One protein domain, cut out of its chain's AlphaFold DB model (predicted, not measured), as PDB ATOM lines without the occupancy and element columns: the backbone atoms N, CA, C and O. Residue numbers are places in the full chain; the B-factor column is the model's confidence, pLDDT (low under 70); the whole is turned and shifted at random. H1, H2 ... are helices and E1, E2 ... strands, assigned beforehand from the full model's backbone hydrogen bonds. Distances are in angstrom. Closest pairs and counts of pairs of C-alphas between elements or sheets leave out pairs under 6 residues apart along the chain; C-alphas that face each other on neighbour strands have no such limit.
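AT A GLANCE: This is residues 143 to 199 of the 199 residues of the protein "Cytochrome P450 CYP542B1" of Beauveria bassiana (strain ARSEF 2860) (UniProt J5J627). Little regular structure is present: a loose rod with a narrow two-stranded antiparallel ribbon, E1 and E2, toward one end, and a long loop, residues 175 to 193, reaching to the other end after the short helix H1. Residues 143 to 144 pair beside E1, and the stretch from 145 to 161 loops out before E1. The printed part has 57 residues, in the order E1, H1, E2; the class is mixed, with only 14 residues in named elements. The radius of gyration of the C-alphas is 14.2 A, and the spans are 43 by 21 by 14 A.

HOW THE PARTS SIT: Residues 143 to 144 pair, parallel, with residues 163 to 164 of E1, residues 162 to 166. E1 and E2, residues 194 to 198, are antiparallel neighbours at 161 degrees; N 163 and O 197 are 2.8 A apart, within hydrogen-bond range. H1, residues 171 to 174, is too short for any O i to N i+4 pair; its one O i to N i+3 pair is within range.

IN THESE COORDINATES: E1 runs 13.3 A from C-alpha 162 at (-21.669, 13.700, -39.793). H1 spans 5.5 A. E2 runs 12.7 A to C-alpha 198 at (-18.137, 12.105, -39.698).

THE WHOLE: The printed part has no cut. The link from H1 to E2 is long, 19 residues. Residues 147 to 153 have pLDDT under 70.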
ATOM      1  N   GLY A 143     -25.759  16.617 -38.570       92.00
ATOM      2  CA  GLY A 143     -26.823  15.906 -37.885       92.00
ATOM      3  C   GLY A 143     -26.688  15.955 -36.367       92.00
ATOM      4  O   GLY A 143     -25.683  16.419 -35.830       92.00
ATOM      5  N   SER A 144     -27.670  15.415 -35.653       89.12
ATOM      6  CA  SER A 144     -27.544  15.101 -34.226       89.12
ATOM      7  C   SER A 144     -27.632  13.594 -34.001       89.12
ATOM      8  O   SER A 144     -28.225  12.870 -34.799       89.12
ATOM      9  N   ALA A 145     -27.022  13.108 -32.919       83.31
ATOM     10  CA  ALA A 145     -27.057  11.700 -32.513       83.31
ATOM     11  C   ALA A 145     -28.006  11.428 -31.325       83.31
ATOM     12  O   ALA A 145     -27.803  10.465 -30.595       83.31
ATOM     13  N   GLY A 146     -29.007  12.288 -31.105       73.69
ATOM     14  CA  GLY A 146     -30.013  12.149 -30.043       73.69
ATOM     15  C   GLY A 146     -29.928  13.237 -28.966       73.69
ATOM     16  O   GLY A 146     -29.224  14.239 -29.124       73.69
ATOM     17  N   VAL A 147     -30.674  13.050 -27.873       69.94
ATOM     18  CA  VAL A 147     -30.703  13.942 -26.694       69.94
ATOM     19  C   VAL A 147     -29.944  13.328 -25.515       69.94
ATOM     20  O   VAL A 147     -29.723  12.120 -25.469       69.94
ATOM     21  N   VAL A 148     -29.553  14.143 -24.527       59.97
ATOM     22  CA  VAL A 148     -28.899  13.637 -23.306       59.97
ATOM     23  C   VAL A 148     -29.809  12.621 -22.608       59.97
ATOM     24  O   VAL A 148     -30.883  12.983 -22.136       59.97
ATOM     25  N   GLY A 149     -29.369  11.361 -22.532       55.09
ATOM     26  CA  GLY A 149     -30.123  10.273 -21.898       55.09
ATOM     27  C   GLY A 149     -31.279   9.696 -22.730       55.09
ATOM     28  O   GLY A 149     -32.040   8.897 -22.190       55.09
ATOM     29  N   GLY A 150     -31.420  10.090 -24.003       58.88
ATOM     30  CA  GLY A 150     -32.377   9.510 -24.955       58.88
ATOM     31  C   GLY A 150     -31.791   8.357 -25.775       58.88
ATOM     32  O   GLY A 150     -30.650   7.943 -25.563       58.88
ATOM     33  N   ASP A 151     -32.572   7.837 -26.722       60.25
ATOM     34  CA  ASP A 151     -32.073   6.920 -27.744       60.25
ATOM     35  C   ASP A 151     -31.157   7.655 -28.743       60.25
ATOM     36  O   ASP A 151     -31.251   8.867 -28.943       60.25
ATOM     37  N   GLU A 152     -30.231   6.929 -29.379       63.62
ATOM     38  CA  GLU A 152     -29.261   7.514 -30.328       63.62
ATOM     39  C   GLU A 152     -29.901   7.935 -31.674       63.62
ATOM     40  O   GLU A 152     -29.209   8.250 -32.649       63.62
ATOM     41  N   THR A 153     -31.236   7.936 -31.752       68.06
ATOM     42  CA  THR A 153     -32.016   8.301 -32.936       68.06
ATOM     43  C   THR A 153     -32.139   9.830 -33.015       68.06
ATOM     44  O   THR A 153     -33.145  10.454 -32.703       68.06
ATOM     45  N   GLY A 154     -31.040  10.487 -33.381       79.31
ATOM     46  CA  GLY A 154     -31.047  11.930 -33.629       79.31
ATOM     47  C   GLY A 154     -31.600  12.322 -35.003       79.31
ATOM     48  O   GLY A 154     -32.135  11.504 -35.747       79.31
ATOM     49  N   ASP A 155     -31.452  13.599 -35.356       88.50
ATOM     50  CA  ASP A 155     -31.858  14.131 -36.658       88.50
ATOM     51  C   ASP A 155     -30.714  13.928 -37.664       88.50
ATOM     52  O   ASP A 155     -29.661  14.563 -37.556       88.50
ATOM     53  N   ARG A 156     -30.906  13.035 -38.637       89.00
ATOM     54  CA  ARG A 156     -29.956  12.767 -39.727       89.00
ATOM     55  C   ARG A 156     -30.653  12.982 -41.059       89.00
ATOM     56  O   ARG A 156     -31.733  12.437 -41.285       89.00
ATOM     57  N   ARG A 157     -30.029  13.752 -41.946       90.56
ATOM     58  CA  ARG A 157     -30.592  14.141 -43.243       90.56
ATOM     59  C   ARG A 157     -29.602  13.874 -44.365       90.56
ATOM     60  O   ARG A 157     -28.394  13.788 -44.154       90.56
ATOM     61  N   GLU A 158     -30.128  13.765 -45.578       89.44
ATOM     62  CA  GLU A 158     -29.295  13.712 -46.774       89.44
ATOM     63  C   GLU A 158     -28.430  14.980 -46.878       89.44
ATOM     64  O   GLU A 158     -28.911  16.101 -46.689       89.44
ATOM     65  N   GLY A 159     -27.141  14.794 -47.166       88.94
ATOM     66  CA  GLY A 159     -26.161  15.878 -47.246       88.94
ATOM     67  C   GLY A 159     -25.524  16.282 -45.913       88.94
ATOM     68  O   GLY A 159     -24.682  17.181 -45.911       88.94
ATOM     69  N   ASP A 160     -25.878  15.634 -44.799       93.12
ATOM     70  CA  ASP A 160     -25.142  15.796 -43.544       93.12
ATOM     71  C   ASP A 160     -23.727  15.219 -43.665       93.12
ATOM     72  O   ASP A 160     -23.532  14.120 -44.183       93.12
ATOM     73  N   VAL A 161     -22.731  15.939 -43.147       94.38
ATOM     74  CA  VAL A 161     -21.323  15.486 -43.166       94.38
ATOM     75  C   VAL A 161     -20.975  14.551 -42.002       94.38
ATOM     76  O   VAL A 161     -19.870  14.022 -41.930       94.38
ATOM     77  N   GLY A 162     -21.893  14.391 -41.054       92.44
ATOM     78  CA  GLY A 162     -21.669  13.700 -39.793       92.44
ATOM     79  C   GLY A 162     -22.740  14.039 -38.767       92.44
ATOM     80  O   GLY A 162     -23.708  14.740 -39.069       92.44
ATOM     81  N   VAL A 163     -22.545  13.582 -37.532       91.56
ATOM     82  CA  VAL A 163     -23.423  13.878 -36.397       91.56
ATOM     83  C   VAL A 163     -22.675  14.518 -35.232       91.56
ATOM     84  O   VAL A 163     -21.534  14.178 -34.923       91.56
ATOM     85  N   LEU A 164     -23.359  15.448 -34.569       91.00
ATOM     86  CA  LEU A 164     -23.006  15.998 -33.268       91.00
ATOM     87  C   LEU A 164     -23.548  15.066 -32.178       91.00
ATOM     88  O   LEU A 164     -24.766  14.891 -32.050       91.00
ATOM     89  N   LYS A 165     -22.653  14.492 -31.370       88.00
ATOM     90  CA  LYS A 165     -23.003  13.631 -30.234       88.00
ATOM     91  C   LYS A 165     -22.532  14.258 -28.933       88.00
ATOM     92  O   LYS A 165     -21.352  14.551 -28.782       88.00
ATOM     93  N   ILE A 166     -23.433  14.446 -27.974       88.69
ATOM     94  CA  ILE A 166     -23.045  14.920 -26.641       88.69
ATOM     95  C   ILE A 166     -22.148  13.865 -25.989       88.69
ATOM     96  O   ILE A 166     -22.468  12.677 -25.998       88.69
ATOM     97  N   PHE A 167     -21.018  14.295 -25.432       89.38
ATOM     98  CA  PHE A 167     -20.000  13.395 -24.906       89.38
ATOM     99  C   PHE A 167     -19.723  13.699 -23.446       89.38
ATOM    100  O   PHE A 167     -19.198  14.763 -23.124       89.38
ATOM    101  N   GLU A 168     -20.097  12.769 -22.563       91.19
ATOM    102  CA  GLU A 168     -19.855  12.868 -21.118       91.19
ATOM    103  C   GLU A 168     -20.187  14.265 -20.540       91.19
ATOM    104  O   GLU A 168     -19.450  14.814 -19.716       91.19
ATOM    105  N   THR A 169     -21.264  14.872 -21.039       89.69
ATOM    106  CA  THR A 169     -21.754  16.185 -20.616       89.69
ATOM    107  C   THR A 169     -23.177  16.020 -20.128       89.69
ATOM    108  O   THR A 169     -23.997  15.367 -20.774       89.69
ATOM    109  N   THR A 170     -23.472  16.627 -18.991       89.19
ATOM    110  CA  THR A 170     -24.791  16.634 -18.366       89.19
ATOM    111  C   THR A 170     -25.361  18.053 -18.346       89.19
ATOM    112  O   THR A 170     -24.605  19.020 -18.475       89.19
ATOM    113  N   PRO A 171     -26.672  18.237 -18.106       86.75
ATOM    114  CA  PRO A 171     -27.236  19.576 -17.927       86.75
ATOM    115  C   PRO A 171     -26.533  20.382 -16.826       86.75
ATOM    116  O   PRO A 171     -26.392  21.598 -16.937       86.75
ATOM    117  N   ARG A 172     -26.023  19.712 -15.783       89.31
ATOM    118  CA  ARG A 172     -25.313  20.368 -14.681       89.31
ATOM    119  C   ARG A 172     -23.994  21.013 -15.122       89.31
ATOM    120  O   ARG A 172     -23.618  22.030 -14.542       89.31
ATOM    121  N   ASP A 173     -23.328  20.474 -16.146       90.44
ATOM    122  CA  ASP A 173     -22.098  21.047 -16.719       90.44
ATOM    123  C   ASP A 173     -22.332  22.397 -17.408       90.44
ATOM    124  O   ASP A 173     -21.400  23.186 -17.547       90.44
ATOM    125  N   CYS A 174     -23.577  22.682 -17.799       87.12
ATOM    126  CA  CYS A 174     -23.974  23.932 -18.447       87.12
ATOM    127  C   CYS A 174     -24.553  24.960 -17.459       87.12
ATOM    128  O   CYS A 174     -24.875  26.076 -17.851       87.12
ATOM    129  N   GLN A 175     -24.702  24.603 -16.181       88.00
ATOM    130  CA  GLN A 175     -25.270  25.486 -15.165       88.00
ATOM    131  C   GLN A 175     -24.175  26.227 -14.401       88.00
ATOM    132  O   GLN A 175     -23.214  25.621 -13.914       88.00
ATOM    133  N   MET A 176     -24.381  27.525 -14.186       89.62
ATOM    134  CA  MET A 176     -23.516  28.324 -13.323       89.62
ATOM    135  C   MET A 176     -23.463  27.719 -11.912       89.62
ATOM    136  O   MET A 176     -24.485  27.421 -11.295       89.62
ATOM    137  N   ALA A 177     -22.257  27.516 -11.391       90.75
ATOM    138  CA  ALA A 177     -22.032  27.111 -10.005       90.75
ATOM    139  C   ALA A 177     -21.457  28.250  -9.162       90.75
ATOM    140  O   ALA A 177     -21.597  28.241  -7.940       90.75
ATOM    141  N   SER A 178     -20.793  29.223  -9.788       89.00
ATOM    142  CA  SER A 178     -20.260  30.400  -9.107       89.00
ATOM    143  C   SER A 178     -20.325  31.631 -10.004       89.00
ATOM    144  O   SER A 178     -19.977  31.565 -11.184       89.00
ATOM    145  N   ASP A 179     -20.774  32.736  -9.412       85.81
ATOM    146  CA  ASP A 179     -20.966  34.036 -10.055       85.81
ATOM    147  C   ASP A 179     -19.676  34.871  -9.943       85.81
ATOM    148  O   ASP A 179     -19.389  35.448  -8.893       85.81
ATOM    149  N   TYR A 180     -18.873  34.876 -11.011       86.06
ATOM    150  CA  TYR A 180     -17.674  35.710 -11.167       86.06
ATOM    151  C   TYR A 180     -17.915  36.753 -12.277       86.06
ATOM    152  O   TYR A 180     -19.038  37.200 -12.483       86.06
ATOM    153  N   PHE A 181     -16.880  37.189 -13.006       85.88
ATOM    154  CA  PHE A 181     -17.092  37.971 -14.230       85.88
ATOM    155  C   PHE A 181     -17.724  37.105 -15.335       85.88
ATOM    156  O   PHE A 181     -18.711  37.508 -15.948       85.88
ATOM    157  N   ILE A 182     -17.186  35.896 -15.519       88.31
ATOM    158  CA  ILE A 182     -17.718  34.832 -16.380       88.31
ATOM    159  C   ILE A 182     -18.239  33.716 -15.459       88.31
ATOM    160  O   ILE A 182     -17.541  33.391 -14.490       88.31
ATOM    161  N   PRO A 183     -19.416  33.119 -15.729       89.00
ATOM    162  CA  PRO A 183     -19.916  31.985 -14.961       89.00
ATOM    163  C   PRO A 183     -18.893  30.852 -14.897       89.00
ATOM    164  O   PRO A 183     -18.350  30.441 -15.922       89.00
ATOM    165  N   LEU A 184     -18.664  30.304 -13.703       89.69
ATOM    166  CA  LEU A 184     -17.849  29.098 -13.557       89.69
ATOM    167  C   LEU A 184     -18.733  27.866 -13.328       89.69
ATOM    168  O   LEU A 184     -19.678  27.940 -12.527       89.69
ATOM    169  N   PRO A 185     -18.432  26.728 -13.984       90.88
ATOM    170  CA  PRO A 185     -19.111  25.468 -13.718       90.88
ATOM    171  C   PRO A 185     -18.667  24.893 -12.366       90.88
ATOM    172  O   PRO A 185     -17.739  25.381 -11.714       90.88
ATOM    173  N   TYR A 186     -19.340  23.837 -11.913       93.69
ATOM    174  CA  TYR A 186     -19.015  23.196 -10.639       93.69
ATOM    175  C   TYR A 186     -17.630  22.532 -10.668       93.69
ATOM    176  O   TYR A 186     -17.142  22.088 -11.711       93.69
ATOM    177  N   LYS A 187     -16.990  22.420  -9.497       94.31
ATOM    178  CA  LYS A 187     -15.683  21.764  -9.367       94.31
ATOM    179  C   LYS A 187     -15.762  20.319  -9.875       94.31
ATOM    180  O   LYS A 187     -16.518  19.518  -9.337       94.31
ATOM    181  N   GLY A 188     -14.935  19.991 -10.866       93.56
ATOM    182  CA  GLY A 188     -14.886  18.663 -11.485       93.56
ATOM    183  C   GLY A 188     -15.638  18.553 -12.813       93.56
ATOM    184  O   GLY A 188     -15.427  17.566 -13.516       93.56
ATOM    185  N   SER A 189     -16.433  19.564 -13.190       94.19
ATOM    186  CA  SER A 189     -16.998  19.655 -14.538       94.19
ATOM    187  C   SER A 189     -15.893  19.644 -15.595       94.19
ATOM    188  O   SER A 189     -14.808  20.203 -15.399       94.19
ATOM    189  N   LYS A 190     -16.180  19.004 -16.727       93.19
ATOM    190  CA  LYS A 190     -15.329  19.029 -17.925       93.19
ATOM    191  C   LYS A 190     -15.841  20.019 -18.977       93.19
ATOM    192  O   LYS A 190     -15.296  20.053 -20.077       93.19
ATOM    193  N   GLY A 191     -16.850  20.817 -18.621       89.69
ATOM    194  CA  GLY A 191     -17.547  21.728 -19.520       89.69
ATOM    195  C   GLY A 191     -18.396  21.000 -20.562       89.69
ATOM    196  O   GLY A 191     -18.595  19.785 -20.497       89.69
ATOM    197  N   LEU A 192     -18.885  21.768 -21.537       89.38
ATOM    198  CA  LEU A 192     -19.603  21.244 -22.694       89.38
ATOM    199  C   LEU A 192     -18.637  20.492 -23.611       89.38
ATOM    200  O   LEU A 192     -17.700  21.074 -24.157       89.38
ATOM    201  N   ARG A 193     -18.894  19.202 -23.808       91.38
ATOM    202  CA  ARG A 193     -18.136  18.339 -24.710       91.38
ATOM    203  C   ARG A 193     -19.082  17.608 -25.650       91.38
ATOM    204  O   ARG A 193     -20.120  17.077 -25.252       91.38
ATOM    205  N   PHE A 194     -18.692  17.558 -26.912       89.19
ATOM    206  CA  PHE A 194     -19.387  16.819 -27.950       89.19
ATOM    207  C   PHE A 194     -18.370  16.210 -28.912       89.19
ATOM    208  O   PHE A 194     -17.260  16.721 -29.067       89.19
ATOM    209  N   LEU A 195     -18.752  15.104 -29.534       91.19
ATOM    210  CA  LEU A 195     -18.019  14.450 -30.604       91.19
ATOM    211  C   LEU A 195     -18.631  14.841 -31.945       91.19
ATOM    212  O   LEU A 195     -19.851  14.963 -32.080       91.19
ATOM    213  N   LEU A 196     -17.751  15.028 -32.921       91.06
ATOM    214  CA  LEU A 196     -18.088  15.167 -34.327       91.06
ATOM    215  C   LEU A 196     -17.751  13.838 -34.995       91.06
ATOM    216  O   LEU A 196     -16.581  13.538 -35.233       91.06
ATOM    217  N   GLU A 197     -18.770  13.028 -35.248       90.56
ATOM    218  CA  GLU A 197     -18.622  11.740 -35.924       90.56
ATOM    219  C   GLU A 197     -18.964  11.946 -37.399       90.56
ATOM    220  O   GLU A 197     -20.130  12.127 -37.747       90.56
ATOM    221  N   ALA A 198     -17.943  12.002 -38.255       87.69
ATOM    222  CA  ALA A 198     -18.137  12.105 -39.698       87.69
ATOM    223  C   ALA A 198     -18.775  10.821 -40.259       87.69
ATOM    224  O   ALA A 198     -18.526   9.734 -39.732       87.69
ATOM    225  N   VAL A 199     -19.593  10.970 -41.308       74.00
ATOM    226  CA  VAL A 199     -20.155   9.845 -42.084       74.00
ATOM    227  C   VAL A 199     -19.134   9.321 -43.090       74.00
ATOM    228  O   VAL A 199     -18.422  10.157 -43.693       74.00
TER     229      VAL A 199